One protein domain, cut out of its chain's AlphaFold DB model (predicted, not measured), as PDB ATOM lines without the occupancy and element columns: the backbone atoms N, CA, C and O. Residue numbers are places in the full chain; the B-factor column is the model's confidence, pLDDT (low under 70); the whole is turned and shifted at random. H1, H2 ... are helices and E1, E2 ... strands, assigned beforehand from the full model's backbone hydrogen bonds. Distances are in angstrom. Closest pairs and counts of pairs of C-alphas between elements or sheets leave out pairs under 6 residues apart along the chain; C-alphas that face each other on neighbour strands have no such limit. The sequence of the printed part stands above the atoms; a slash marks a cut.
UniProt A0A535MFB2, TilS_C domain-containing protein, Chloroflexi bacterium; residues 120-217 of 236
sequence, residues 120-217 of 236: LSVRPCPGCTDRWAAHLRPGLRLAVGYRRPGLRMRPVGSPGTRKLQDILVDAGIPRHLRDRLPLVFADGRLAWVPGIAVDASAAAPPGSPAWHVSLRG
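What this domain is: This is residues 120 to 217 of the 236 residues of the protein "TilS_C domain-containing protein" of Chloroflexi bacterium (UniProt A0A535MFB2). Two small sheets of three strands, E1 E6 E2 and E3 E4 E5, lie face to face as a small sandwich with their strands crossed at 41 degrees, and two short helices, H1 and H2, sit at the end away from E1. Two long stretches have no named element: residues 146 to 163, which lead from E3 to H1 and fold back on themselves where residues 152 to 153 pair antiparallel with residues 162 to 163, and residues 194 to 209, which link E5 in the one sheet to E6 in the other. The printed part has 98 residues, with the order E1 E2 E3 H1 H2 E4 E5 E6; both sheets are antiparallel. The class is mixed, helices and strands, though under half of the residues are in named elements. The whole is compact, with a radius of gyration of the C-alphas of 12.8 A and spans of 36 by 31 by 23 A.

How they stand to each other: E1, residues 120 to 125, is an edge strand, antiparallel to the inner strand E6, residues 210 to 216, at 151 degrees; N 123 and O 212 are 3.0 A apart, within hydrogen-bond range. E2, residues 134 to 136, is the other edge strand, antiparallel to E6 at 141 degrees, with N 134 and O 213 at 2.9 A. In the second sheet E3, residues 142 to 145, is antiparallel to E4, residues 183 to 186, at 148 degrees, with N 143 and O 185 at 2.9 A. E4 forms a hairpin with E5, residues 189 to 193, at 140 degrees, with N 186 and O 189 at 2.8 A. The facing parts of the two sheets are 9.6 A apart centre to centre, their best planes 18 degrees apart; the closest C-alphas of E2 and E5, Ala 134 and Trp 192, are 6.8 A apart. H1, residues 164 to 170, is close to but not clearly touching H2, residues 175 to 178, the closest C-alphas being Leu 168 and Arg 178 at 7.1 A. Neither helix is on a sheet, H1 only just not on E3 E4 E5, with 4 pairs of C-alphas within 10 A. In H1 every O i to N i+4 pair is within hydrogen-bond range; H2 is too short for such a pair.

Where its parts are: E1 begins at C-alpha 120 (24.247, -12.119, 29.676) and is 15.0 A long. H1 begins at C-alpha 164 (42.015, -16.110, 20.689) and is 10.0 A long. E5 is 11.6 A long. E6, the longest strand, is 19.1 A long and ends at C-alpha 216 (20.921, -15.169, 24.763).

The domain as a whole: The C-alphas of His 176 and Gly 207 are the farthest apart, 37.8 A. The printed part has no cut; the links E3 to H1 and E5 to E6 are long. Mean pLDDT of the printed part is 86.1, with residues 131, 174 to 177 and 217 under 70.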
ATOM      1  N   LEU A 120      23.614 -11.294  28.659       87.19
ATOM      2  CA  LEU A 120      24.247 -12.119  29.676       87.19
ATOM      3  C   LEU A 120      23.230 -12.480  30.757       87.19
ATOM      4  O   LEU A 120      22.671 -11.606  31.413       87.19
ATOM      5  N   SER A 121      23.022 -13.775  30.958       88.31
ATOM      6  CA  SER A 121      22.234 -14.316  32.058       88.31
ATOM      7  C   SER A 121      23.171 -14.997  33.041       88.31
ATOM      8  O   SER A 121      23.968 -15.851  32.656       88.31
ATOM      9  N   VAL A 122      23.064 -14.629  34.314       90.69
ATOM     10  CA  VAL A 122      23.920 -15.124  35.392       90.69
ATOM     11  C   VAL A 122      23.022 -15.641  36.507       90.69
ATOM     12  O   VAL A 122      22.154 -14.914  36.985       90.69
ATOM     13  N   ARG A 123      23.195 -16.901  36.907       90.19
ATOM     14  CA  ARG A 123      22.400 -17.517  37.981       90.19
ATOM     15  C   ARG A 123      23.242 -18.464  38.836       90.19
ATOM     16  O   ARG A 123      24.206 -19.023  38.308       90.19
ATOM     17  N   PRO A 124      22.927 -18.656  40.129       89.38
ATOM     18  CA  PRO A 124      23.685 -19.575  40.968       89.38
ATOM     19  C   PRO A 124      23.602 -20.991  40.400       89.38
ATOM     20  O   PRO A 124      22.553 -21.408  39.904       89.38
ATOM     21  N   CYS A 125      24.710 -21.719  40.453       86.50
ATOM     22  CA  CYS A 125      24.820 -23.051  39.891       86.50
ATOM     23  C   CYS A 125      25.444 -24.020  40.892       86.50
ATOM     24  O   CYS A 125      26.582 -23.797  41.311       86.50
ATOM     25  N   PRO A 126      24.759 -25.128  41.218       79.62
ATOM     26  CA  PRO A 126      25.307 -26.178  42.070       79.62
ATOM     27  C   PRO A 126      26.274 -27.123  41.326       79.62
ATOM     28  O   PRO A 126      26.637 -28.159  41.867       79.62
ATOM     29  N   GLY A 127      26.679 -26.796  40.089       75.94
ATOM     30  CA  GLY A 127      27.578 -27.622  39.271       75.94
ATOM     31  C   GLY A 127      26.879 -28.401  38.153       75.94
ATOM     32  O   GLY A 127      27.128 -29.590  37.980       75.94
ATOM     33  N   CYS A 128      25.986 -27.758  37.394       80.88
ATOM     34  CA  CYS A 128      25.341 -28.399  36.246       80.88
ATOM     35  C   CYS A 128      26.323 -28.652  35.083       80.88
ATOM     36  O   CYS A 128      27.391 -28.050  35.006       80.88
ATOM     37  N   THR A 129      25.934 -29.516  34.146       74.94
ATOM     38  CA  THR A 129      26.755 -29.952  33.001       74.94
ATOM     39  C   THR A 129      26.357 -29.293  31.678       74.94
ATOM     40  O   THR A 129      26.643 -29.821  30.603       74.94
ATOM     41  N   ASP A 130      25.685 -28.141  31.734       75.62
ATOM     42  CA  ASP A 130      25.287 -27.398  30.539       75.62
ATOM     43  C   ASP A 130      26.523 -26.982  29.725       75.62
ATOM     44  O   ASP A 130      27.317 -26.140  30.147       75.62
ATOM     45  N   ARG A 131      26.673 -27.588  28.542       69.94
ATOM     46  CA  ARG A 131      27.796 -27.355  27.625       69.94
ATOM     47  C   ARG A 131      27.728 -26.012  26.894       69.94
ATOM     48  O   ARG A 131      28.718 -25.597  26.297       69.94
ATOM     49  N   TRP A 132      26.573 -25.352  26.903       76.88
ATOM     50  CA  TRP A 132      26.362 -24.047  26.278       76.88
ATOM     51  C   TRP A 132      26.514 -22.890  27.267       76.88
ATOM     52  O   TRP A 132      26.448 -21.728  26.860       76.88
ATOM     53  N   ALA A 133      26.765 -23.192  28.539       85.38
ATOM     54  CA  ALA A 133      27.036 -22.222  29.586       85.38
ATOM     55  C   ALA A 133      28.479 -22.331  30.095       85.38
ATOM     56  O   ALA A 133      29.114 -23.384  30.039       85.38
ATOM     57  N   ALA A 134      28.996 -21.232  30.640       89.25
ATOM     58  CA  ALA A 134      30.208 -21.257  31.446       89.25
ATOM     59  C   ALA A 134      29.870 -21.286  32.934       89.25
ATOM     60  O   ALA A 134      28.953 -20.609  33.396       89.25
ATOM     61  N   HIS A 135      30.671 -22.031  33.690       92.12
ATOM     62  CA  HIS A 135      30.609 -22.086  35.145       92.12
ATOM     63  C   HIS A 135      31.761 -21.265  35.709       92.12
ATOM     64  O   HIS A 135      32.902 -21.727  35.758       92.12
ATOM     65  N   LEU A 136      31.473 -20.012  36.058       92.19
ATOM     66  CA  LEU A 136      32.480 -19.041  36.482       92.19
ATOM     67  C   LEU A 136      32.480 -18.862  37.999       92.19
ATOM     68  O   LEU A 136      31.457 -19.039  38.664       92.19
ATOM     69  N   ARG A 137      33.634 -18.495  38.557       91.19
ATOM     70  CA  ARG A 137      33.776 -18.226  39.992       91.19
ATOM     71  C   ARG A 137      32.878 -17.056  40.427       91.19
ATOM     72  O   ARG A 137      32.736 -16.081  39.681       91.19
ATOM     73  N   PRO A 138      32.305 -17.102  41.640       88.81
ATOM     74  CA  PRO A 138      31.613 -15.962  42.223       88.81
ATOM     75  C   PRO A 138      32.497 -14.725  42.402       88.81
ATOM     76  O   PRO A 138      33.708 -14.841  42.562       88.81
ATOM     77  N   GLY A 139      31.883 -13.535  42.378       86.06
ATOM     78  CA  GLY A 139      32.557 -12.251  42.624       86.06
ATOM     79  C   GLY A 139      33.204 -11.583  41.403       86.06
ATOM     80  O   GLY A 139      33.701 -10.469  41.526       86.06
ATOM     81  N   LEU A 140      33.175 -12.220  40.229       89.50
ATOM     82  CA  LEU A 140      33.710 -11.650  38.990       89.50
ATOM     83  C   LEU A 140      32.757 -10.610  38.390       89.50
ATOM     84  O   LEU A 140      31.549 -10.844  38.295       89.50
ATOM     85  N   ARG A 141      33.298  -9.488  37.900       91.94
ATOM     86  CA  ARG A 141      32.515  -8.532  37.098       91.94
ATOM     87  C   ARG A 141      32.484  -8.977  35.651       91.94
ATOM     88  O   ARG A 141      33.500  -8.913  34.958       91.94
ATOM     89  N   LEU A 142      31.313  -9.424  35.212       92.81
ATOM     90  CA  LEU A 142      31.119  -9.963  33.876       92.81
ATOM     91  C   LEU A 142      30.639  -8.886  32.903       92.81
ATOM     92  O   LEU A 142      29.758  -8.091  33.221       92.81
ATOM     93  N   ALA A 143      31.201  -8.895  31.699       91.06
ATOM     94  CA  ALA A 143      30.788  -8.030  30.605       91.06
ATOM     95  C   ALA A 143      30.786  -8.799  29.285       91.06
ATOM     96  O   ALA A 143      31.615  -9.683  29.063       91.06
ATOM     97  N   VAL A 144      29.873  -8.433  28.391       90.12
ATOM     98  CA  VAL A 144      29.845  -8.954  27.023       90.12
ATOM     99  C   VAL A 144      30.610  -7.999  26.121       90.12
ATOM    100  O   VAL A 144      30.473  -6.781  26.220       90.12
ATOM    101  N   GLY A 145      31.429  -8.550  25.237       87.50
ATOM    102  CA  GLY A 145      32.171  -7.774  24.258       87.50
ATOM    103  C   GLY A 145      32.477  -8.585  23.013       87.50
ATOM    104  O   GLY A 145      31.982  -9.691  22.825       87.50
ATOM    105  N   TYR A 146      33.331  -8.027  22.165       88.31
ATOM    106  CA  TYR A 146      33.728  -8.635  20.901       88.31
ATOM    107  C   TYR A 146      35.241  -8.768  20.814       88.31
ATOM    108  O   TYR A 146      35.999  -8.202  21.613       88.31
ATOM    109  N   ARG A 147      35.679  -9.534  19.817       84.31
ATOM    110  CA  ARG A 147      37.089  -9.762  19.527       84.31
ATOM    111  C   ARG A 147      37.842  -8.440  19.347       84.31
ATOM    112  O   ARG A 147      37.425  -7.562  18.601       84.31
ATOM    113  N   ARG A 148      39.004  -8.341  19.994       85.88
ATOM    114  CA  ARG A 148      40.000  -7.279  19.797       85.88
ATOM    115  C   ARG A 148      41.349  -7.908  19.430       85.88
ATOM    116  O   ARG A 148      41.613  -9.046  19.843       85.88
ATOM    117  N   PRO A 149      42.208  -7.226  18.654       81.56
ATOM    118  CA  PRO A 149      43.568  -7.696  18.416       81.56
ATOM    119  C   PRO A 149      44.298  -7.954  19.742       81.56
ATOM    120  O   PRO A 149      44.155  -7.193  20.692       81.56
ATOM    121  N   GLY A 150      45.062  -9.045  19.813       87.62
ATOM    122  CA  GLY A 150      45.886  -9.362  20.985       87.62
ATOM    123  C   GLY A 150      45.185 -10.087  22.139       87.62
ATOM    124  O   GLY A 150      45.859 -10.409  23.111       87.62
ATOM    125  N   LEU A 151      43.886 -10.407  22.048       93.56
ATOM    126  CA  LEU A 151      43.205 -11.189  23.090       93.56
ATOM    127  C   LEU A 151      43.825 -12.581  23.276       93.56
ATOM    128  O   LEU A 151      44.117 -13.294  22.307       93.56
ATOM    129  N   ARG A 152      43.980 -12.977  24.541       94.44
ATOM    130  CA  ARG A 152      44.520 -14.274  24.960       94.44
ATOM    131  C   ARG A 152      43.747 -14.820  26.154       94.44
ATOM    132  O   ARG A 152      43.185 -14.045  26.921       94.44
ATOM    133  N   MET A 153      43.767 -16.137  26.307       94.88
ATOM    134  CA  MET A 153      43.213 -16.852  27.459       94.88
ATOM    135  C   MET A 153      44.001 -18.142  27.705       94.88
ATOM    136  O   MET A 153      44.749 -18.590  26.834       94.88
ATOM    137  N   ARG A 154      43.841 -18.747  28.876       95.81
ATOM    138  CA  ARG A 154      44.316 -20.091  29.218       95.81
ATOM    139  C   ARG A 154      43.106 -21.029  29.260       95.81
ATOM    140  O   ARG A 154      42.434 -21.066  30.286       95.81
ATOM    141  N   PRO A 155      42.794 -21.761  28.177       93.75
ATOM    142  CA  PRO A 155      41.641 -22.653  28.164       93.75
ATOM    143  C   PRO A 155      41.759 -23.738  29.239       93.75
ATOM    144  O   PRO A 155      42.831 -24.319  29.423       93.75
ATOM    145  N   VAL A 156      40.658 -24.038  29.928       90.12
ATOM    146  CA  VAL A 156      40.564 -25.222  30.796       90.12
ATOM    147  C   VAL A 156      40.927 -26.477  29.989       90.12
ATOM    148  O   VAL A 156      40.530 -26.618  28.835       90.12
ATOM    149  N   GLY A 157      41.716 -27.376  30.582       86.25
ATOM    150  CA  GLY A 157      42.146 -28.622  29.933       86.25
ATOM    151  C   GLY A 157      43.249 -28.466  28.877       86.25
ATOM    152  O   GLY A 157      43.680 -29.466  28.317       86.25
ATOM    153  N   SER A 158      43.743 -27.249  28.614       83.75
ATOM    154  CA  SER A 158      44.887 -27.005  27.722       83.75
ATOM    155  C   SER A 158      46.068 -26.368  28.471       83.75
ATOM    156  O   SER A 158      45.862 -25.498  29.324       83.75
ATOM    157  N   PRO A 159      47.322 -26.746  28.164       82.00
ATOM    158  CA  PRO A 159      48.489 -26.113  28.766       82.00
ATOM    159  C   PRO A 159      48.721 -24.702  28.199       82.00
ATOM    160  O   PRO A 159      48.693 -24.478  26.990       82.00
ATOM    161  N   GLY A 160      49.012 -23.751  29.091       90.06
ATOM    162  CA  GLY A 160      49.495 -22.411  28.737       90.06
ATOM    163  C   GLY A 160      48.454 -21.427  28.182       90.06
ATOM    164  O   GLY A 160      47.259 -21.695  28.087       90.06
ATOM    165  N   THR A 161      48.932 -20.224  27.845       93.69
ATOM    166  CA  THR A 161      48.110 -19.109  27.352       93.69
ATOM    167  C   THR A 161      48.101 -19.055  25.823       93.69
ATOM    168  O   THR A 161      49.115 -18.763  25.179       93.69
ATOM    169  N   ARG A 162      46.923 -19.220  25.224       94.38
ATOM    170  CA  ARG A 162      46.709 -19.232  23.772       94.38
ATOM    171  C   ARG A 162      46.113 -17.916  23.276       94.38
ATOM    172  O   ARG A 162      45.399 -17.227  24.006       94.38
ATOM    173  N   LYS A 163      46.418 -17.540  22.030       94.12
ATOM    174  CA  LYS A 163      45.762 -16.398  21.375       94.12
ATOM    175  C   LYS A 163      44.343 -16.800  20.989       94.12
ATOM    176  O   LYS A 163      44.133 -17.902  20.492       94.12
ATOM    177  N   LEU A 164      43.393 -15.876  21.125       93.94
ATOM    178  CA  LEU A 164      42.015 -16.110  20.689       93.94
ATOM    179  C   LEU A 164      41.942 -16.481  19.200       93.94
ATOM    180  O   LEU A 164      41.142 -17.322  18.813       93.94
ATOM    181  N   GLN A 165      42.796 -15.883  18.363       89.44
ATOM    182  CA  GLN A 165      42.863 -16.211  16.938       89.44
ATOM    183  C   GLN A 165      43.115 -17.704  16.706       89.44
ATOM    184  O   GLN A 165      42.414 -18.297  15.895       89.44
ATOM    185  N   ASP A 166      44.081 -18.287  17.416       91.25
ATOM    186  CA  ASP A 166      44.468 -19.689  17.241       91.25
ATOM    187  C   ASP A 166      43.338 -20.607  17.730       91.25
ATOM    188  O   ASP A 166      42.960 -21.540  17.035       91.25
ATOM    189  N   ILE A 167      42.706 -20.264  18.860       89.94
ATOM    190  CA  ILE A 167      41.534 -20.984  19.389       89.94
ATOM    191  C   ILE A 167      40.383 -21.005  18.367       89.94
ATOM    192  O   ILE A 167      39.777 -22.047  18.136       89.94
ATOM    193  N   LEU A 168      40.078 -19.867  17.734       84.81
ATOM    194  CA  LEU A 168      39.002 -19.774  16.737       84.81
ATOM    195  C   LEU A 168      39.352 -20.467  15.412       84.81
ATOM    196  O   LEU A 168      38.446 -20.899  14.701       84.81
ATOM    197  N   VAL A 169      40.638 -20.535  15.053       84.25
ATOM    198  CA  VAL A 169      41.115 -21.298  13.889       84.25
ATOM    199  C   VAL A 169      40.938 -22.790  14.137       84.25
ATOM    200  O   VAL A 169      40.327 -23.452  13.304       84.25
ATOM    201  N   ASP A 170      41.398 -23.290  15.284       83.88
ATOM    202  CA  ASP A 170      41.291 -24.707  15.647       83.88
ATOM    203  C   ASP A 170      39.834 -25.165  15.749       83.88
ATOM    204  O   ASP A 170      39.495 -26.268  15.331       83.88
ATOM    205  N   ALA A 171      38.954 -24.297  16.256       79.44
ATOM    206  CA  ALA A 171      37.515 -24.544  16.319       79.44
ATOM    207  C   ALA A 171      36.810 -24.452  14.947       79.44
ATOM    208  O   ALA A 171      35.589 -24.578  14.873       79.44
ATOM    209  N   GLY A 172      37.545 -24.190  13.860       76.88
ATOM    210  CA  GLY A 172      37.001 -24.146  12.503       76.88
ATOM    211  C   GLY A 172      36.102 -22.941  12.218       76.88
ATOM    212  O   GLY A 172      35.363 -22.954  11.238       76.88
ATOM    213  N   ILE A 173      36.148 -21.883  13.036       72.44
ATOM    214  CA  ILE A 173      35.238 -20.740  12.895       72.44
ATOM    215  C   ILE A 173      35.617 -19.924  11.648       72.44
ATOM    216  O   ILE A 173      36.746 -19.420  11.569       72.44
ATOM    217  N   PRO A 174      34.710 -19.714  10.675       65.94
ATOM    218  CA  PRO A 174      34.963 -18.870   9.510       65.94
ATOM    219  C   PRO A 174      35.301 -17.423   9.885       65.94
ATOM    220  O   PRO A 174      34.705 -16.845  10.792       65.94
ATOM    221  N   ARG A 175      36.219 -16.790   9.141       67.94
ATOM    222  CA  ARG A 175      36.714 -15.427   9.430       67.94
ATOM    223  C   ARG A 175      35.596 -14.390   9.590       67.94
ATOM    224  O   ARG A 175      35.686 -13.560  10.485       67.94
ATOM    225  N   HIS A 176      34.547 -14.467   8.770       62.38
ATOM    226  CA  HIS A 176      33.417 -13.532   8.809       62.38
ATOM    227  C   HIS A 176      32.547 -13.662  10.078       62.38
ATOM    228  O   HIS A 176      31.872 -12.702  10.442       62.38
ATOM    229  N   LEU A 177      32.580 -14.812  10.769       64.38
ATOM    230  CA  LEU A 177      31.884 -15.020  12.047       64.38
ATOM    231  C   LEU A 177      32.738 -14.607  13.251       64.38
ATOM    232  O   LEU A 177      32.195 -14.171  14.262       64.38
ATOM    233  N   ARG A 178      34.073 -14.678  13.146       79.06
ATOM    234  CA  ARG A 178      34.994 -14.396  14.270       79.06
ATOM    235  C   ARG A 178      34.844 -12.993  14.848       79.06
ATOM    236  O   ARG A 178      34.975 -12.824  16.054       79.06
ATOM    237  N   ASP A 179      34.594 -12.001  13.998       75.38
ATOM    238  CA  ASP A 179      34.477 -10.602  14.431       75.38
ATOM    239  C   ASP A 179      33.093 -10.287  15.020       75.38
ATOM    240  O   ASP A 179      32.928  -9.289  15.716       75.38
ATOM    241  N   ARG A 180      32.106 -11.161  14.780       74.19
ATOM    242  CA  ARG A 180      30.732 -11.041  15.288       74.19
ATOM    243  C   ARG A 180      30.447 -11.952  16.481       74.19
ATOM    244  O   ARG A 180      29.391 -11.816  17.089       74.19
ATOM    245  N   LEU A 181      31.365 -12.860  16.814       81.31
ATOM    246  CA  LEU A 181      31.220 -13.779  17.937       81.31
ATOM    247  C   LEU A 181      31.266 -12.993  19.260       81.31
ATOM    248  O   LEU A 181      32.290 -12.357  19.544       81.31
ATOM    249  N   PRO A 182      30.197 -13.021  20.074       87.94
ATOM    250  CA  PRO A 182      30.231 -12.405  21.387       87.94
ATOM    251  C   PRO A 182      31.122 -13.204  22.332       87.94
ATOM    252  O   PRO A 182      31.121 -14.433  22.344       87.94
ATOM    253  N   LEU A 183      31.887 -12.477  23.132       91.62
ATOM    254  CA  LEU A 183      32.830 -12.996  24.109       91.62
ATOM    255  C   LEU A 183      32.428 -12.488  25.489       91.62
ATOM    256  O   LEU A 183      31.966 -11.352  25.622       91.62
ATOM    257  N   VAL A 184      32.652 -13.298  26.520       92.94
ATOM    258  CA  VAL A 184      32.439 -12.871  27.904       92.94
ATOM    259  C   VAL A 184      33.778 -12.567  28.552       92.94
ATOM    260  O   VAL A 184      34.718 -13.367  28.517       92.94
ATOM    261  N   PHE A 185      33.850 -11.387  29.151       94.12
ATOM    262  CA  PHE A 185      34.992 -10.889  29.893       94.12
ATOM    263  C   PHE A 185      34.684 -10.923  31.387       94.12
ATOM    264  O   PHE A 185      33.577 -10.576  31.786       94.12
ATOM    265  N   ALA A 186      35.669 -11.299  32.196       94.31
ATOM    266  CA  ALA A 186      35.650 -11.170  33.647       94.31
ATOM    267  C   ALA A 186      36.758 -10.201  34.059       94.31
ATOM    268  O   ALA A 186      37.915 -10.390  33.676       94.31
ATOM    269  N   ASP A 187      36.400  -9.133  34.772       92.62
ATOM    270  CA  ASP A 187      37.338  -8.098  35.231       92.62
ATOM    271  C   ASP A 187      38.250  -7.570  34.104       92.62
ATOM    272  O   ASP A 187      39.455  -7.375  34.257       92.62
ATOM    273  N   GLY A 188      37.662  -7.378  32.917       89.88
ATOM    274  CA  GLY A 188      38.348  -6.862  31.729       89.88
ATOM    275  C   GLY A 188      39.224  -7.875  30.977       89.88
ATOM    276  O   GLY A 188      39.808  -7.521  29.954       89.88
ATOM    277  N   ARG A 189      39.304  -9.134  31.425       93.50
ATOM    278  CA  ARG A 189      40.044 -10.219  30.756       93.50
ATOM    279  C   ARG A 189      39.094 -11.208  30.097       93.50
ATOM    280  O   ARG A 189      37.984 -11.411  30.572       93.50
ATOM    281  N   LEU A 190      39.519 -11.822  28.993       95.75
ATOM    282  CA  LEU A 190      38.710 -12.817  28.286       95.75
ATOM    283  C   LEU A 190      38.496 -14.044  29.185       95.75
ATOM    284  O   LEU A 190      39.461 -14.716  29.536       95.75
ATOM    285  N   ALA A 191      37.241 -14.322  29.537       95.25
ATOM    286  CA  ALA A 191      36.873 -15.380  30.474       95.25
ATOM    287  C   ALA A 191      36.178 -16.557  29.790       95.25
ATOM    288  O   ALA A 191      36.345 -17.699  30.209       95.25
ATOM    289  N   TRP A 192      35.400 -16.301  28.739       93.94
ATOM    290  CA  TRP A 192      34.671 -17.354  28.044       93.94
ATOM    291  C   TRP A 192      34.426 -17.007  26.576       93.94
ATOM    292  O   TRP A 192      34.001 -15.904  26.226       93.94
ATOM    293  N   VAL A 193      34.707 -17.990  25.726       92.44
ATOM    294  CA  VAL A 193      34.346 -18.052  24.314       92.44
ATOM    295  C   VAL A 193      33.210 -19.079  24.197       92.44
ATOM    296  O   VAL A 193      33.473 -20.279  24.338       92.44
ATOM    297  N   PRO A 194      31.958 -18.635  23.987       87.06
ATOM    298  CA  PRO A 194      30.777 -19.497  23.997       87.06
ATOM    299  C   PRO A 194      30.906 -20.728  23.106       87.06
ATOM    300  O   PRO A 194      31.267 -20.614  21.939       87.06
ATOM    301  N   GLY A 195      30.634 -21.905  23.679       83.50
ATOM    302  CA  GLY A 195      30.719 -23.198  22.991       83.50
ATOM    303  C   GLY A 195      32.132 -23.671  22.623       83.50
ATOM    304  O   GLY A 195      32.257 -24.734  22.026       83.50
ATOM    305  N   ILE A 196      33.186 -22.914  22.955       87.31
ATOM    306  CA  ILE A 196      34.561 -23.213  22.521       87.31
ATOM    307  C   ILE A 196      35.507 -23.390  23.711       87.31
ATOM    308  O   ILE A 196      36.174 -24.414  23.815       87.31
ATOM    309  N   ALA A 197      35.611 -22.396  24.598       89.56
ATOM    310  CA  ALA A 197      36.612 -22.423  25.666       89.56
ATOM    311  C   ALA A 197      36.254 -21.515  26.846       89.56
ATOM    312  O   ALA A 197      35.793 -20.394  26.652       89.56
ATOM    313  N   VAL A 198      36.568 -21.957  28.065       93.12
ATOM    314  CA  VAL A 198      36.513 -21.154  29.300       93.12
ATOM    315  C   VAL A 198      37.939 -20.937  29.811       93.12
ATOM    316  O   VAL A 198      38.767 -21.842  29.720       93.12
ATOM    317  N   ASP A 199      38.245 -19.744  30.318       95.69
ATOM    318  CA  ASP A 199      39.543 -19.427  30.909       95.69
ATOM    319  C   ASP A 199      39.679 -20.077  32.291       95.69
ATOM    320  O   ASP A 199      38.810 -19.937  33.150       95.69
ATOM    321  N   ALA A 200      40.795 -20.763  32.526       93.00
ATOM    322  CA  ALA A 200      41.052 -21.504  33.754       93.00
ATOM    323  C   ALA A 200      41.099 -20.619  35.010       93.00
ATOM    324  O   ALA A 200      40.812 -21.110  36.096       93.00
ATOM    325  N   SER A 201      41.449 -19.332  34.890       91.31
ATOM    326  CA  SER A 201      41.446 -18.411  36.036       91.31
ATOM    327  C   SER A 201      40.036 -17.964  36.435       91.31
ATOM    328  O   SER A 201      39.793 -17.675  37.610       91.31
ATOM    329  N   ALA A 202      39.111 -17.949  35.471       92.38
ATOM    330  CA  ALA A 202      37.715 -17.578  35.669       92.38
ATOM    331  C   ALA A 202      36.811 -18.786  35.973       92.38
ATOM    332  O   ALA A 202      35.768 -18.614  36.605       92.38
ATOM    333  N   ALA A 203      37.192 -19.990  35.540       91.94
ATOM    334  CA  ALA A 203      36.437 -21.220  35.757       91.94
ATOM    335  C   ALA A 203      36.302 -21.560  37.249       91.94
ATOM    336  O   ALA A 203      37.267 -21.491  38.015       91.94
ATOM    337  N   ALA A 204      35.098 -21.950  37.663       89.44
ATOM    338  CA  ALA A 204      34.867 -22.491  38.993       89.44
ATOM    339  C   ALA A 204      35.403 -23.934  39.086       89.44
ATOM    340  O   ALA A 204      35.163 -24.728  38.173       89.44
ATOM    341  N   PRO A 205      36.108 -24.303  40.172       82.94
ATOM    342  CA  PRO A 205      36.461 -25.693  40.435       82.94
ATOM    343  C   PRO A 205      35.222 -26.605  40.486       82.94
ATOM    344  O   PRO A 205      34.174 -26.174  40.987       82.94
ATOM    345  N   PRO A 206      35.325 -27.871  40.042       78.00
ATOM    346  CA  PRO A 206      34.252 -28.847  40.210       78.00
ATOM    347  C   PRO A 206      33.806 -28.942  41.676       78.00
ATOM    348  O   PRO A 206      34.641 -28.968  42.577       78.00
ATOM    349  N   GLY A 207      32.494 -28.968  41.916       75.94
ATOM    350  CA  GLY A 207      31.919 -29.073  43.264       75.94
ATOM    351  C   GLY A 207      31.950 -27.789  44.104       75.94
ATOM    352  O   GLY A 207      31.476 -27.802  45.236       75.94
ATOM    353  N   SER A 208      32.468 -26.675  43.573       80.75
ATOM    354  CA  SER A 208      32.400 -25.367  44.239       80.75
ATOM    355  C   SER A 208      31.175 -24.555  43.786       80.75
ATOM    356  O   SER A 208      30.699 -24.751  42.663       80.75
ATOM    357  N   PRO A 209      30.660 -23.623  44.615       82.50
ATOM    358  CA  PRO A 209      29.620 -22.695  44.185       82.50
ATOM    359  C   PRO A 209      30.072 -21.913  42.949       82.50
ATOM    360  O   PRO A 209      31.124 -21.271  42.964       82.50
ATOM    361  N   ALA A 210      29.267 -21.945  41.889       89.88
ATOM    362  CA  ALA A 210      29.578 -21.300  40.620       89.88
ATOM    363  C   ALA A 210      28.432 -20.396  40.156       89.88
ATOM    364  O   ALA A 210      27.267 -20.610  40.492       89.88
ATOM    365  N   TRP A 211      28.752 -19.413  39.322       91.25
ATOM    366  CA  TRP A 211      27.773 -18.744  38.479       91.25
ATOM    367  C   TRP A 211      27.630 -19.517  37.175       91.25
ATOM    368  O   TRP A 211      28.606 -19.704  36.452       91.25
ATOM    369  N   HIS A 212      26.412 -19.945  36.860       89.81
ATOM    370  CA  HIS A 212      26.052 -20.402  35.526       89.81
ATOM    371  C   HIS A 212      25.795 -19.177  34.659       89.81
ATOM    372  O   HIS A 212      24.880 -18.390  34.928       89.81
ATOM    373  N   VAL A 213      26.626 -19.028  33.638       90.50
ATOM    374  CA  VAL A 213      26.659 -17.885  32.737       90.50
ATOM    375  C   VAL A 213      26.261 -18.347  31.346       90.50
ATOM    376  O   VAL A 213      26.944 -19.176  30.750       90.50
ATOM    377  N   SER A 214      25.172 -17.794  30.821       88.44
ATOM    378  CA  SER A 214      24.687 -18.065  29.468       88.44
ATOM    379  C   SER A 214      24.478 -16.769  28.688       88.44
ATOM    380  O   SER A 214      24.283 -15.697  29.265       88.44
ATOM    381  N   LEU A 215      24.553 -16.856  27.360       83.38
ATOM    382  CA  LEU A 215      24.315 -15.732  26.456       83.38
ATOM    383  C   LEU A 215      23.084 -16.010  25.597       83.38
ATOM    384  O   LEU A 215      23.062 -16.977  24.838       83.38
ATOM    385  N   ARG A 216      22.071 -15.142  25.682       70.50
ATOM    386  CA  ARG A 216      20.921 -15.169  24.763       70.50
ATOM    387  C   ARG A 216      21.233 -14.365  23.501       70.50
ATOM    388  O   ARG A 216      21.917 -13.349  23.575       70.50
ATOM    389  N   GLY A 217      20.701 -14.794  22.357       59.62
ATOM    390  CA  GLY A 217      20.889 -14.112  21.066       59.62
ATOM    391  C   GLY A 217      22.069 -14.624  20.236       59.62
ATOM    392  O   GLY A 217      22.236 -14.204  19.094       59.62
TER     393      GLY A 217